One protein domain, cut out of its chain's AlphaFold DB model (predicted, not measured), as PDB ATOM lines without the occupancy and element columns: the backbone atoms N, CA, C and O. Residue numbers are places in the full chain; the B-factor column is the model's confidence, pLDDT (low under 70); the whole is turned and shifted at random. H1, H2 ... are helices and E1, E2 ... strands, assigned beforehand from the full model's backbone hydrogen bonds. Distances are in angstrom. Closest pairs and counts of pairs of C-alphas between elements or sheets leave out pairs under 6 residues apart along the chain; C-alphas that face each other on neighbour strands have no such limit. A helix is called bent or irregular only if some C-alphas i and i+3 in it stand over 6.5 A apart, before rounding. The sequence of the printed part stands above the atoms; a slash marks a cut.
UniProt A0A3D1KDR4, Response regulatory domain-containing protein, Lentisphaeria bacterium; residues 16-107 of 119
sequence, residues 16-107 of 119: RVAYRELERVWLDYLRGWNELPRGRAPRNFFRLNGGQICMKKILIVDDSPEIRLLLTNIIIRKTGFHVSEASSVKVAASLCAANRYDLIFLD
ATOM      1  N   ARG A  16      47.416  45.310 582.583       42.38
ATOM      2  CA  ARG A  16      46.091  45.568 583.173       42.38
ATOM      3  C   ARG A  16      46.101  45.784 584.695       42.38
ATOM      4  O   ARG A  16      45.237  46.505 585.189       42.38
ATOM      5  N   VAL A  17      47.036  45.180 585.430       45.31
ATOM      6  CA  VAL A  17      47.129  45.285 586.900       45.31
ATOM      7  C   VAL A  17      47.866  46.563 587.300       45.31
ATOM      8  O   VAL A  17      47.422  47.270 588.203       45.31
ATOM      9  N   ALA A  18      48.923  46.919 586.564       53.19
ATOM     10  CA  ALA A  18      49.668  48.156 586.780       53.19
ATOM     11  C   ALA A  18      48.777  49.408 586.652       53.19
ATOM     12  O   ALA A  18      48.927  50.351 587.427       53.19
ATOM     13  N   TYR A  19      47.802  49.404 585.732       49.75
ATOM     14  CA  TYR A  19      46.900  50.545 585.537       49.75
ATOM     15  C   TYR A  19      46.011  50.849 586.751       49.75
ATOM     16  O   TYR A  19      45.843  52.021 587.074       49.75
ATOM     17  N   ARG A  20      45.481  49.836 587.455       47.09
ATOM     18  CA  ARG A  20      44.608  50.064 588.626       47.09
ATOM     19  C   ARG A  20      45.370  50.627 589.824       47.09
ATOM     20  O   ARG A  20      44.859  51.489 590.535       47.09
ATOM     21  N   GLU A  21      46.599  50.169 590.034       49.69
ATOM     22  CA  GLU A  21      47.444  50.658 591.127       49.69
ATOM     23  C   GLU A  21      47.988  52.064 590.841       49.69
ATOM     24  O   GLU A  21      48.000  52.912 591.733       49.69
ATOM     25  N   LEU A  22      48.343  52.361 589.585       52.56
ATOM     26  CA  LEU A  22      48.703  53.717 589.161       52.56
ATOM     27  C   LEU A  22      47.522  54.686 589.278       52.56
ATOM     28  O   LEU A  22      47.719  55.819 589.709       52.56
ATOM     29  N   GLU A  23      46.304  54.248 588.953       54.72
ATOM     30  CA  GLU A  23      45.085  55.042 589.131       54.72
ATOM     31  C   GLU A  23      44.830  55.352 590.614       54.72
ATOM     32  O   GLU A  23      44.522  56.493 590.949       54.72
ATOM     33  N   ARG A  24      45.051  54.392 591.523       53.97
ATOM     34  CA  ARG A  24      44.926  54.615 592.973       53.97
ATOM     35  C   ARG A  24      45.960  55.613 593.500       53.97
ATOM     36  O   ARG A  24      45.580  56.595 594.129       53.97
ATOM     37  N   VAL A  25      47.242  55.412 593.185       58.28
ATOM     38  CA  VAL A  25      48.332  56.319 593.599       58.28
ATOM     39  C   VAL A  25      48.119  57.729 593.034       58.28
ATOM     40  O   VAL A  25      48.366  58.723 593.714       58.28
ATOM     41  N   TRP A  26      47.608  57.829 591.807       54.25
ATOM     42  CA  TRP A  26      47.263  59.099 591.174       54.25
ATOM     43  C   TRP A  26      46.048  59.776 591.819       54.25
ATOM     44  O   TRP A  26      46.076  60.980 592.064       54.25
ATOM     45  N   LEU A  27      44.990  59.024 592.137       54.34
ATOM     46  CA  LEU A  27      43.819  59.543 592.848       54.34
ATOM     47  C   LEU A  27      44.185  60.031 594.251       54.34
ATOM     48  O   LEU A  27      43.671  61.061 594.682       54.34
ATOM     49  N   ASP A  28      45.095  59.352 594.941       53.34
ATOM     50  CA  ASP A  28      45.564  59.760 596.267       53.34
ATOM     51  C   ASP A  28      46.454  61.011 596.194       53.34
ATOM     52  O   ASP A  28      46.302  61.929 597.004       53.34
ATOM     53  N   TYR A  29      47.287  61.125 595.155       55.16
ATOM     54  CA  TYR A  29      48.020  62.355 594.846       55.16
ATOM     55  C   TYR A  29      47.079  63.540 594.554       55.16
ATOM     56  O   TYR A  29      47.289  64.642 595.060       55.16
ATOM     57  N   LEU A  30      46.005  63.318 593.786       52.16
ATOM     58  CA  LEU A  30      44.991  64.337 593.485       52.16
ATOM     59  C   LEU A  30      44.109  64.694 594.693       52.16
ATOM     60  O   LEU A  30      43.680  65.839 594.808       52.16
ATOM     61  N   ARG A  31      43.851  63.763 595.621       52.75
ATOM     62  CA  ARG A  31      43.145  64.069 596.880       52.75
ATOM     63  C   ARG A  31      43.946  65.025 597.769       52.75
ATOM     64  O   ARG A  31      43.347  65.888 598.402       52.75
ATOM     65  N   GLY A  32      45.277  64.924 597.760       46.53
ATOM     66  CA  GLY A  32      46.174  65.852 598.462       46.53
ATOM     67  C   GLY A  32      46.276  67.252 597.836       46.53
ATOM     68  O   GLY A  32      46.849  68.154 598.437       46.53
ATOM     69  N   TRP A  33      45.714  67.471 596.643       46.66
ATOM     70  CA  TRP A  33      45.782  68.749 595.920       46.66
ATOM     71  C   TRP A  33      44.714  69.780 596.318       46.66
ATOM     72  O   TRP A  33      44.724  70.895 595.797       46.66
ATOM     73  N   ASN A  34      43.818  69.454 597.254       45.06
ATOM     74  CA  ASN A  34      42.811  70.397 597.755       45.06
ATOM     75  C   ASN A  34      43.370  71.453 598.733       45.06
ATOM     76  O   ASN A  34      42.632  72.356 599.120       45.06
ATOM     77  N   GLU A  35      44.654  71.389 599.105       45.84
ATOM     78  CA  GLU A  35      45.235  72.237 600.162       45.84
ATOM     79  C   GLU A  35      46.291  73.258 599.690       45.84
ATOM     80  O   GLU A  35      46.957  73.875 600.519       45.84
ATOM     81  N   LEU A  36      46.446  73.515 598.382       43.50
ATOM     82  CA  LEU A  36      47.404  74.520 597.885       43.50
ATOM     83  C   LEU A  36      46.734  75.676 597.117       43.50
ATOM     84  O   LEU A  36      45.748  75.472 596.403       43.50
ATOM     85  N   PRO A  37      47.253  76.916 597.249       37.72
ATOM     86  CA  PRO A  37      46.656  78.104 596.651       37.72
ATOM     87  C   PRO A  37      46.627  77.992 595.124       37.72
ATOM     88  O   PRO A  37      47.554  77.473 594.508       37.72
ATOM     89  N   ARG A  38      45.544  78.509 594.525       49.44
ATOM     90  CA  ARG A  38      45.213  78.492 593.088       49.44
ATOM     91  C   ARG A  38      46.402  78.902 592.203       49.44
ATOM     92  O   ARG A  38      46.534  80.058 591.810       49.44
ATOM     93  N   GLY A  39      47.248  77.944 591.852       39.06
ATOM     94  CA  GLY A  39      48.478  78.164 591.102       39.06
ATOM     95  C   GLY A  39      48.719  77.006 590.151       39.06
ATOM     96  O   GLY A  39      49.370  76.039 590.511       39.06
ATOM     97  N   ARG A  40      48.120  77.115 588.956       46.81
ATOM     98  CA  ARG A  40      48.332  76.329 587.723       46.81
ATOM     99  C   ARG A  40      49.131  75.022 587.866       46.81
ATOM    100  O   ARG A  40      50.354  75.041 587.970       46.81
ATOM    101  N   ALA A  41      48.438  73.898 587.670       44.78
ATOM    102  CA  ALA A  41      49.079  72.610 587.434       44.78
ATOM    103  C   ALA A  41      50.130  72.692 586.308       44.78
ATOM    104  O   ALA A  41      49.892  73.382 585.305       44.78
ATOM    105  N   PRO A  42      51.274  71.991 586.426       43.75
ATOM    106  CA  PRO A  42      52.255  71.919 585.354       43.75
ATOM    107  C   PRO A  42      51.593  71.317 584.108       43.75
ATOM    108  O   PRO A  42      51.195  70.157 584.083       43.75
ATOM    109  N   ARG A  43      51.468  72.139 583.061       44.56
ATOM    110  CA  ARG A  43      50.677  71.884 581.842       44.56
ATOM    111  C   ARG A  43      51.103  70.661 581.008       44.56
ATOM    112  O   ARG A  43      50.425  70.348 580.038       44.56
ATOM    113  N   ASN A  44      52.203  69.982 581.345       40.91
ATOM    114  CA  ASN A  44      52.988  69.253 580.342       40.91
ATOM    115  C   ASN A  44      53.142  67.735 580.537       40.91
ATOM    116  O   ASN A  44      53.884  67.141 579.763       40.91
ATOM    117  N   PHE A  45      52.475  67.079 581.493       50.16
ATOM    118  CA  PHE A  45      52.656  65.621 581.654       50.16
ATOM    119  C   PHE A  45      51.533  64.762 581.070       50.16
ATOM    120  O   PHE A  45      51.814  63.718 580.494       50.16
ATOM    121  N   PHE A  46      50.281  65.218 581.109       47.22
ATOM    122  CA  PHE A  46      49.156  64.461 580.560       47.22
ATOM    123  C   PHE A  46      48.152  65.411 579.914       47.22
ATOM    124  O   PHE A  46      47.612  66.300 580.573       47.22
ATOM    125  N   ARG A  47      47.879  65.230 578.617       48.72
ATOM    126  CA  ARG A  47      46.727  65.879 577.986       48.72
ATOM    127  C   ARG A  47      45.496  65.065 578.369       48.72
ATOM    128  O   ARG A  47      45.317  63.969 577.848       48.72
ATOM    129  N   LEU A  48      44.663  65.592 579.263       50.72
ATOM    130  CA  LEU A  48      43.333  65.035 579.498       50.72
ATOM    131  C   LEU A  48      42.462  65.368 578.282       50.72
ATOM    132  O   LEU A  48      41.953  66.478 578.155       50.72
ATOM    133  N   ASN A  49      42.307  64.418 577.363       49.47
ATOM    134  CA  ASN A  49      41.268  64.500 576.339       49.47
ATOM    135  C   ASN A  49      39.983  63.940 576.958       49.47
ATOM    136  O   ASN A  49      39.863  62.729 577.108       49.47
ATOM    137  N   GLY A  50      39.056  64.804 577.378       53.09
ATOM    138  CA  GLY A  50      37.752  64.369 577.906       53.09
ATOM    139  C   GLY A  50      37.816  63.477 579.156       53.09
ATOM    140  O   GLY A  50      36.921  62.668 579.359       53.09
ATOM    141  N   GLY A  51      38.872  63.591 579.974       51.38
ATOM    142  CA  GLY A  51      39.073  62.773 581.183       51.38
ATOM    143  C   GLY A  51      39.938  61.523 580.989       51.38
ATOM    144  O   GLY A  51      40.237  60.841 581.963       51.38
ATOM    145  N   GLN A  52      40.400  61.237 579.767       53.69
ATOM    146  CA  GLN A  52      41.280  60.099 579.495       53.69
ATOM    147  C   GLN A  52      42.761  60.497 579.558       53.69
ATOM    148  O   GLN A  52      43.192  61.451 578.903       53.69
ATOM    149  N   ILE A  53      43.554  59.728 580.309       60.25
ATOM    150  CA  ILE A  53      45.019  59.786 580.268       60.25
ATOM    151  C   ILE A  53      45.475  59.117 578.964       60.25
ATOM    152  O   ILE A  53      45.350  57.903 578.814       60.25
ATOM    153  N   CYS A  54      45.984  59.892 577.999       61.09
ATOM    154  CA  CYS A  54      46.554  59.323 576.778       61.09
ATOM    155  C   CYS A  54      48.050  59.033 576.961       61.09
ATOM    156  O   CYS A  54      48.834  59.940 577.249       61.09
ATOM    157  N   MET A  55      48.453  57.780 576.746       79.94
ATOM    158  CA  MET A  55      49.866  57.422 576.623       79.94
ATOM    159  C   MET A  55      50.458  58.125 575.394       79.94
ATOM    160  O   MET A  55      49.955  57.956 574.282       79.94
ATOM    161  N   LYS A  56      51.509  58.920 575.591       91.62
ATOM    162  CA  LYS A  56      52.226  59.634 574.534       91.62
ATOM    163  C   LYS A  56      53.152  58.688 573.785       91.62
ATOM    164  O   LYS A  56      53.940  57.976 574.405       91.62
ATOM    165  N   LYS A  57      53.062  58.675 572.456       95.31
ATOM    166  CA  LYS A  57      53.883  57.811 571.599       95.31
ATOM    167  C   LYS A  57      55.126  58.565 571.145       95.31
ATOM    168  O   LYS A  57      55.013  59.593 570.480       95.31
ATOM    169  N   ILE A  58      56.298  58.032 571.467       97.25
ATOM    170  CA  ILE A  58      57.602  58.581 571.090       97.25
ATOM    171  C   ILE A  58      58.292  57.603 570.141       97.25
ATOM    172  O   ILE A  58      58.291  56.399 570.386       97.25
ATOM    173  N   LEU A  59      58.892  58.123 569.073       98.31
ATOM    174  CA  LEU A  59      59.774  57.364 568.189       98.31
ATOM    175  C   LEU A  59      61.212  57.864 568.344       98.31
ATOM    176  O   LEU A  59      61.449  59.068 568.279       98.31
ATOM    177  N   ILE A  60      62.165  56.955 568.520       98.31
ATOM    178  CA  ILE A  60      63.602  57.253 568.483       98.31
ATOM    179  C   ILE A  60      64.170  56.702 567.178       98.31
ATOM    180  O   ILE A  60      63.988  55.523 566.876       98.31
ATOM    181  N   VAL A  61      64.853  57.549 566.414       97.56
ATOM    182  CA  VAL A  61      65.470  57.207 565.137       97.56
ATOM    183  C   VAL A  61      66.951  57.561 565.169       97.56
ATOM    184  O   VAL A  61      67.318  58.728 565.055       97.56
ATOM    185  N   ASP A  62      67.784  56.540 565.321       97.12
ATOM    186  CA  ASP A  62      69.237  56.663 565.447       97.12
ATOM    187  C   ASP A  62      69.872  55.330 565.029       97.12
ATOM    188  O   ASP A  62      69.325  54.273 565.358       97.12
ATOM    189  N   ASP A  63      70.970  55.335 564.278       95.56
ATOM    190  CA  ASP A  63      71.633  54.105 563.839       95.56
ATOM    191  C   ASP A  63      72.453  53.448 564.965       95.56
ATOM    192  O   ASP A  63      72.537  52.214 565.003       95.56
ATOM    193  N   SER A  64      72.919  54.218 565.955       96.56
ATOM    194  CA  SER A  64      73.618  53.706 567.137       96.56
ATOM    195  C   SER A  64      72.658  52.970 568.085       96.56
ATOM    196  O   SER A  64      71.743  53.571 568.663       96.56
ATOM    197  N   PRO A  65      72.849  51.655 568.310       96.56
ATOM    198  CA  PRO A  65      72.061  50.920 569.296       96.56
ATOM    199  C   PRO A  65      72.273  51.431 570.728       96.56
ATOM    200  O   PRO A  65      71.343  51.372 571.530       96.56
ATOM    201  N   GLU A  66      73.452  51.963 571.048       97.44
ATOM    202  CA  GLU A  66      73.778  52.513 572.365       97.44
ATOM    203  C   GLU A  66      72.954  53.770 572.665       97.44
ATOM    204  O   GLU A  66      72.396  53.896 573.758       97.44
ATOM    205  N   ILE A  67      72.831  54.675 571.686       95.94
ATOM    206  CA  ILE A  67      72.024  55.893 571.826       95.94
ATOM    207  C   ILE A  67      70.543  55.540 571.954       95.94
ATOM    208  O   ILE A  67      69.871  56.059 572.852       95.94
ATOM    209  N   ARG A  68      70.032  54.621 571.120       97.38
ATOM    210  CA  ARG A  68      68.636  54.166 571.227       97.38
ATOM    211  C   ARG A  68      68.343  53.577 572.604       97.38
ATOM    212  O   ARG A  68      67.396  54.013 573.255       97.38
ATOM    213  N   LEU A  69      69.199  52.679 573.094       96.88
ATOM    214  CA  LEU A  69      69.044  52.065 574.412       96.88
ATOM    215  C   LEU A  69      69.074  53.105 575.543       96.88
ATOM    216  O   LEU A  69      68.249  53.045 576.458       96.88
ATOM    217  N   LEU A  70      69.998  54.070 575.488       97.38
ATOM    218  CA  LEU A  70      70.092  55.149 576.472       97.38
ATOM    219  C   LEU A  70      68.808  55.988 576.509       97.38
ATOM    220  O   LEU A  70      68.231  56.186 577.582       97.38
ATOM    221  N   LEU A  71      68.346  56.462 575.349       96.75
ATOM    222  CA  LEU A  71      67.148  57.294 575.241       96.75
ATOM    223  C   LEU A  71      65.892  56.529 575.668       96.75
ATOM    224  O   LEU A  71      65.108  57.049 576.464       96.75
ATOM    225  N   THR A  72      65.736  55.281 575.226       96.00
ATOM    226  CA  THR A  72      64.638  54.407 575.651       96.00
ATOM    227  C   THR A  72      64.630  54.260 577.167       96.00
ATOM    228  O   THR A  72      63.615  54.557 577.794       96.00
ATOM    229  N   ASN A  73      65.765  53.925 577.787       94.56
ATOM    230  CA  ASN A  73      65.867  53.758 579.239       94.56
ATOM    231  C   ASN A  73      65.552  55.036 580.028       94.56
ATOM    232  O   ASN A  73      64.975  54.960 581.114       94.56
ATOM    233  N   ILE A  74      65.914  56.211 579.510       93.25
ATOM    234  CA  ILE A  74      65.577  57.495 580.142       93.25
ATOM    235  C   ILE A  74      64.069  57.760 580.056       93.25
ATOM    236  O   ILE A  74      63.466  58.199 581.039       93.25
ATOM    237  N   ILE A  75      63.453  57.485 578.904       91.88
ATOM    238  CA  ILE A  75      62.050  57.817 578.634       91.88
ATOM    239  C   ILE A  75      61.095  56.841 579.330       91.88
ATOM    240  O   ILE A  75      60.145  57.290 579.970       91.88
ATOM    241  N   ILE A  76      61.351  55.528 579.283       88.25
ATOM    242  CA  ILE A  76      60.457  54.514 579.881       88.25
ATOM    243  C   ILE A  76      60.398  54.590 581.413       88.25
ATOM    244  O   ILE A  76      59.434  54.128 582.016       88.25
ATOM    245  N   ARG A  77      61.401  55.202 582.059       83.81
ATOM    246  CA  ARG A  77      61.380  55.488 583.507       83.81
ATOM    247  C   ARG A  77      60.304  56.507 583.895       83.81
ATOM    248  O   ARG A  77      60.050  56.704 585.082       83.81
ATOM    249  N   LYS A  78      59.696  57.198 582.927       79.75
ATOM    250  CA  LYS A  78      58.571  58.110 583.137       79.75
ATOM    251  C   LYS A  78      57.264  57.397 582.782       79.75
ATOM    252  O   LYS A  78      57.154  56.762 581.739       79.75
ATOM    253  N   THR A  79      56.251  57.538 583.632       77.88
ATOM    254  CA  THR A  79      54.902  57.046 583.324       77.88
ATOM    255  C   THR A  79      54.284  57.876 582.199       77.88
ATOM    256  O   THR A  79      54.606  59.053 582.036       77.88
ATOM    257  N   GLY A  80      53.392  57.275 581.408       83.75
ATOM    258  CA  GLY A  80      52.677  58.007 580.359       83.75
ATOM    259  C   GLY A  80      53.298  57.963 578.967       83.75
ATOM    260  O   GLY A  80      52.715  58.547 578.058       83.75
ATOM    261  N   PHE A  81      54.430  57.283 578.768       89.56
ATOM    262  CA  PHE A  81      55.113  57.220 577.474       89.56
ATOM    263  C   PHE A  81      55.190  55.797 576.925       89.56
ATOM    264  O   PHE A  81      55.382  54.833 577.661       89.56
ATOM    265  N   HIS A  82      55.052  55.678 575.610       91.81
ATOM    266  CA  HIS A  82      55.309  54.461 574.855       91.81
ATOM    267  C   HIS A  82      56.387  54.756 573.817       91.81
ATOM    268  O   HIS A  82      56.220  55.670 573.010       91.81
ATOM    269  N   VAL A  83      57.480  53.997 573.849       95.75
ATOM    270  CA  VAL A  83      58.648  54.218 572.991       95.75
ATOM    271  C   VAL A  83      58.697  53.164 571.891       95.75
ATOM    272  O   VAL A  83      58.575  51.972 572.153       95.75
ATOM    273  N   SER A  84      58.879  53.618 570.656       98.12
ATOM    274  CA  SER A  84      59.280  52.801 569.511       98.12
ATOM    275  C   SER A  84      60.680  53.213 569.058       98.12
ATOM    276  O   SER A  84      61.075  54.367 569.225       98.12
ATOM    277  N   GLU A  85      61.404  52.292 568.431       98.19
ATOM    278  CA  GLU A  85      62.764  52.515 567.939       98.19
ATOM    279  C   GLU A  85      62.871  52.212 566.441       98.19
ATOM    280  O   GLU A  85      62.215  51.307 565.922       98.19
ATOM    281  N   ALA A  86      63.741  52.946 565.751       97.56
ATOM    282  CA  ALA A  86      64.133  52.691 564.374       97.56
ATOM    283  C   ALA A  86      65.633  52.943 564.192       97.56
ATOM    284  O   ALA A  86      66.147  53.981 564.591       97.56
ATOM    285  N   SER A  87      66.328  52.013 563.536       95.88
ATOM    286  CA  SER A  87      67.764  52.130 563.233       95.88
ATOM    287  C   SER A  87      68.070  52.793 561.889       95.88
ATOM    288  O   SER A  87      69.225  52.918 561.502       95.88
ATOM    289  N   SER A  88      67.043  53.148 561.113       94.19
ATOM    290  CA  SER A  88      67.212  53.731 559.782       94.19
ATOM    291  C   SER A  88      65.989  54.532 559.354       94.19
ATOM    292  O   SER A  88      64.870  54.287 559.818       94.19
ATOM    293  N   VAL A  89      66.188  55.422 558.377       93.50
ATOM    294  CA  VAL A  89      65.117  56.210 557.747       93.50
ATOM    295  C   VAL A  89      64.017  55.310 557.175       93.50
ATOM    296  O   VAL A  89      62.838  55.615 557.322       93.50
ATOM    297  N   LYS A  90      64.371  54.169 556.568       93.75
ATOM    298  CA  LYS A  90      63.401  53.235 555.966       93.75
ATOM    299  C   LYS A  90      62.456  52.633 557.009       93.75
ATOM    300  O   LYS A  90      61.243  52.568 556.789       93.75
ATOM    301  N   VAL A  91      63.005  52.201 558.144       95.50
ATOM    302  CA  VAL A  91      62.211  51.657 559.255       95.50
ATOM    303  C   VAL A  91      61.356  52.763 559.874       95.50
ATOM    304  O   VAL A  91      60.152  52.575 560.038       95.50
ATOM    305  N   ALA A  92      61.935  53.941 560.121       95.69
ATOM    306  CA  ALA A  92      61.208  55.087 560.665       95.69
ATOM    307  C   ALA A  92      60.044  55.530 559.769       95.69
ATOM    308  O   ALA A  92      58.938  55.741 560.260       95.69
ATOM    309  N   ALA A  93      60.254  55.609 558.453       95.06
ATOM    310  CA  ALA A  93      59.213  55.962 557.492       95.06
ATOM    311  C   ALA A  93      58.056  54.952 557.515       95.06
ATOM    312  O   ALA A  93      56.891  55.349 557.522       95.06
ATOM    313  N   SER A  94      58.370  53.656 557.603       96.19
ATOM    314  CA  SER A  94      57.361  52.595 557.709       96.19
ATOM    315  C   SER A  94      56.547  52.720 559.004       96.19
ATOM    316  O   SER A  94      55.321  52.616 558.984       96.19
ATOM    317  N   LEU A  95      57.208  53.018 560.127       97.44
ATOM    318  CA  LEU A  95      56.548  53.239 561.416       97.44
ATOM    319  C   LEU A  95      55.668  54.492 561.412       97.44
ATOM    320  O   LEU A  95      54.550  54.433 561.920       97.44
ATOM    321  N   CYS A  96      56.129  55.592 560.816       96.62
ATOM    322  CA  CYS A  96      55.366  56.836 560.680       96.62
ATOM    323  C   CYS A  96      54.179  56.712 559.714       96.62
ATOM    324  O   CYS A  96      53.180  57.406 559.885       96.62
ATOM    325  N   ALA A  97      54.261  55.834 558.712       96.31
ATOM    326  CA  ALA A  97      53.129  55.533 557.840       96.31
ATOM    327  C   ALA A  97      52.031  54.752 558.586       96.31
ATOM    328  O   ALA A  97      50.845  54.989 558.364       96.31
ATOM    329  N   ALA A  98      52.421  53.851 559.492       96.25
ATOM    330  CA  ALA A  98      51.499  53.014 560.260       96.25
ATOM    331  C   ALA A  98      50.995  53.661 561.565       96.25
ATOM    332  O   ALA A  98      49.958  53.259 562.092       96.25
ATOM    333  N   ASN A  99      51.713  54.645 562.116       94.69
ATOM    334  CA  ASN A  99      51.448  55.202 563.441       94.69
ATOM    335  C   ASN A  99      51.524  56.731 563.466       94.69
ATOM    336  O   ASN A  99      52.281  57.361 562.734       94.69
ATOM    337  N   ARG A 100      50.789  57.342 564.403       94.75
ATOM    338  CA  ARG A 100      50.962  58.750 564.784       94.75
ATOM    339  C   ARG A 100      51.795  58.831 566.059       94.75
ATOM    340  O   ARG A 100      51.389  58.287 567.085       94.75
ATOM    341  N   TYR A 101      52.928  59.518 565.973       96.62
ATOM    342  CA  TYR A 101      53.799  59.820 567.106       96.62
ATOM    343  C   TYR A 101      53.585  61.265 567.566       96.62
ATOM    344  O   TYR A 101      53.341  62.150 566.747       96.62
ATOM    345  N   ASP A 102      53.665  61.496 568.875       95.69
ATOM    346  CA  ASP A 102      53.600  62.830 569.480       95.69
ATOM    347  C   ASP A 102      54.959  63.549 569.418       95.69
ATOM    348  O   ASP A 102      55.006  64.777 569.406       95.69
ATOM    349  N   LEU A 103      56.058  62.784 569.397       95.88
ATOM    350  CA  LEU A 103      57.432  63.279 569.322       95.88
ATOM    351  C   LEU A 103      58.330  62.251 568.623       95.88
ATOM    352  O   LEU A 103      58.196  61.046 568.851       95.88
ATOM    353  N   ILE A 104      59.264  62.737 567.806       96.75
ATOM    354  CA  ILE A 104      60.295  61.923 567.157       96.75
ATOM    355  C   ILE A 104      61.664  62.498 567.535       96.75
ATOM    356  O   ILE A 104      61.937  63.662 567.247       96.75
ATOM    357  N   PHE A 105      62.518  61.691 568.165       96.94
ATOM    358  CA  PHE A 105      63.951  61.970 568.281       96.94
ATOM    359  C   PHE A 105      64.623  61.451 567.015       96.94
ATOM    360  O   PHE A 105      64.532  60.261 566.732       96.94
ATOM    361  N   LEU A 106      65.251  62.331 566.241       96.00
ATOM    362  CA  LEU A 106      65.884  61.987 564.970       96.00
ATOM    363  C   LEU A 106      67.352  62.401 565.008       96.00
ATOM    364  O   LEU A 106      67.637  63.585 565.199       96.00
ATOM    365  N   ASP A 107      68.264  61.458 564.781       94.88
ATOM    366  CA  ASP A 107      69.649  61.817 564.498       94.88
ATOM    367  C   ASP A 107      69.739  62.537 563.146       94.88
ATOM    368  O   ASP A 107      69.394  62.008 562.091       94.88
TER     369      ASP A 107
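What this domain is: This is residues 16 to 107 of the 119 residues of the protein "Response regulatory domain-containing protein" of Lentisphaeria bacterium (UniProt A0A3D1KDR4). A small slab, a sheet of three parallel strands covered by helix H2 on one face and helix H3 on the other, makes one end of the model; the long helix H1 sticks out from it with nearly its whole length, in residues 16 to 21 and 23 to 32. H1 is joined to the slab by a long loop, residues 36 to 55, of which 36 to 40 also stand free. The printed part has 92 residues, with three named helices and three named strands in the order H1 E1 H2 E2 H3 E3, and the sheet's order is E2 E1 E3. The class is mixed, helices and strands; the whole is loose, with a radius of gyration of the C-alphas of 16.7 A, and elongated, spanning 50 by 28 by 25 A.

Where its parts are: H1, residues 16 to 35, begins at C-alpha 16 (46.091, 45.568, 583.173) and measures 31.6 A from first to last C-alpha. H1 is irregular, but only just: C-alphas 32 and 35 are 6.7 A apart. E1, residues 56 to 61, begins at C-alpha 56 (52.226, 59.634, 574.534) and measures 16.4 A. H2, residues 65 to 76, measures 16.1 A, and E2, residues 81 to 86, 16.5 A. H3, residues 89 to 98, measures 14.2 A. E3, residues 103 to 106, measures 9.6 A and ends at C-alpha 106 (65.884, 61.987, 564.970).

How they stand to each other: E1 is the inner strand, between the edge strands E2 and E3. E2 and E1 are parallel at 22 degrees, with N 58 and O 82 within hydrogen-bond range at 2.8 A. E1 and E3 are parallel at 9 degrees, with N 61 and O 105 at 2.7 A. H2 is on the sheet at a height of 9.1 A, over E2 and E1; its closest C-alphas to E2 are those of Thr 72 and Val 83, 6.6 A apart. H3 is on the opposite face, also at a height of 9.1 A and over E2 and E1; the closest C-alphas of H3 and E2 are those of Ala 92 and Ala 86, 5.3 A apart. On the local plane H2 stands at 8 degrees and H3 at 6 degrees to E1, and both run along the strands. This gives three layers, helices on both faces of a sheet. E1, H2, E2 form a strand-helix-strand unit, two parallel neighbour strands with a helix between them in the chain; E2, H3, E3 form a split one, with E1 between its strands; both crossovers are right-handed. H1 is not on the sheet and is apart from H2 and H3. Every O i to N i+4 pair is within hydrogen-bond range in H2 and H3, and 11 of 16 are in H1.

The domain as a whole: The two C-alphas farthest apart, those of Glu 35 and Lys 90, are 51.4 A apart. The printed part has no cut. The link from H1 to E1 is long, with 20 residues; within it residues 48 to 49 pair with 52 to 53, antiparallel. The other links are tight. The mean pLDDT of the printed part is 75.3; residues 16 to 54 are under 70, and H1 has a mean of 51.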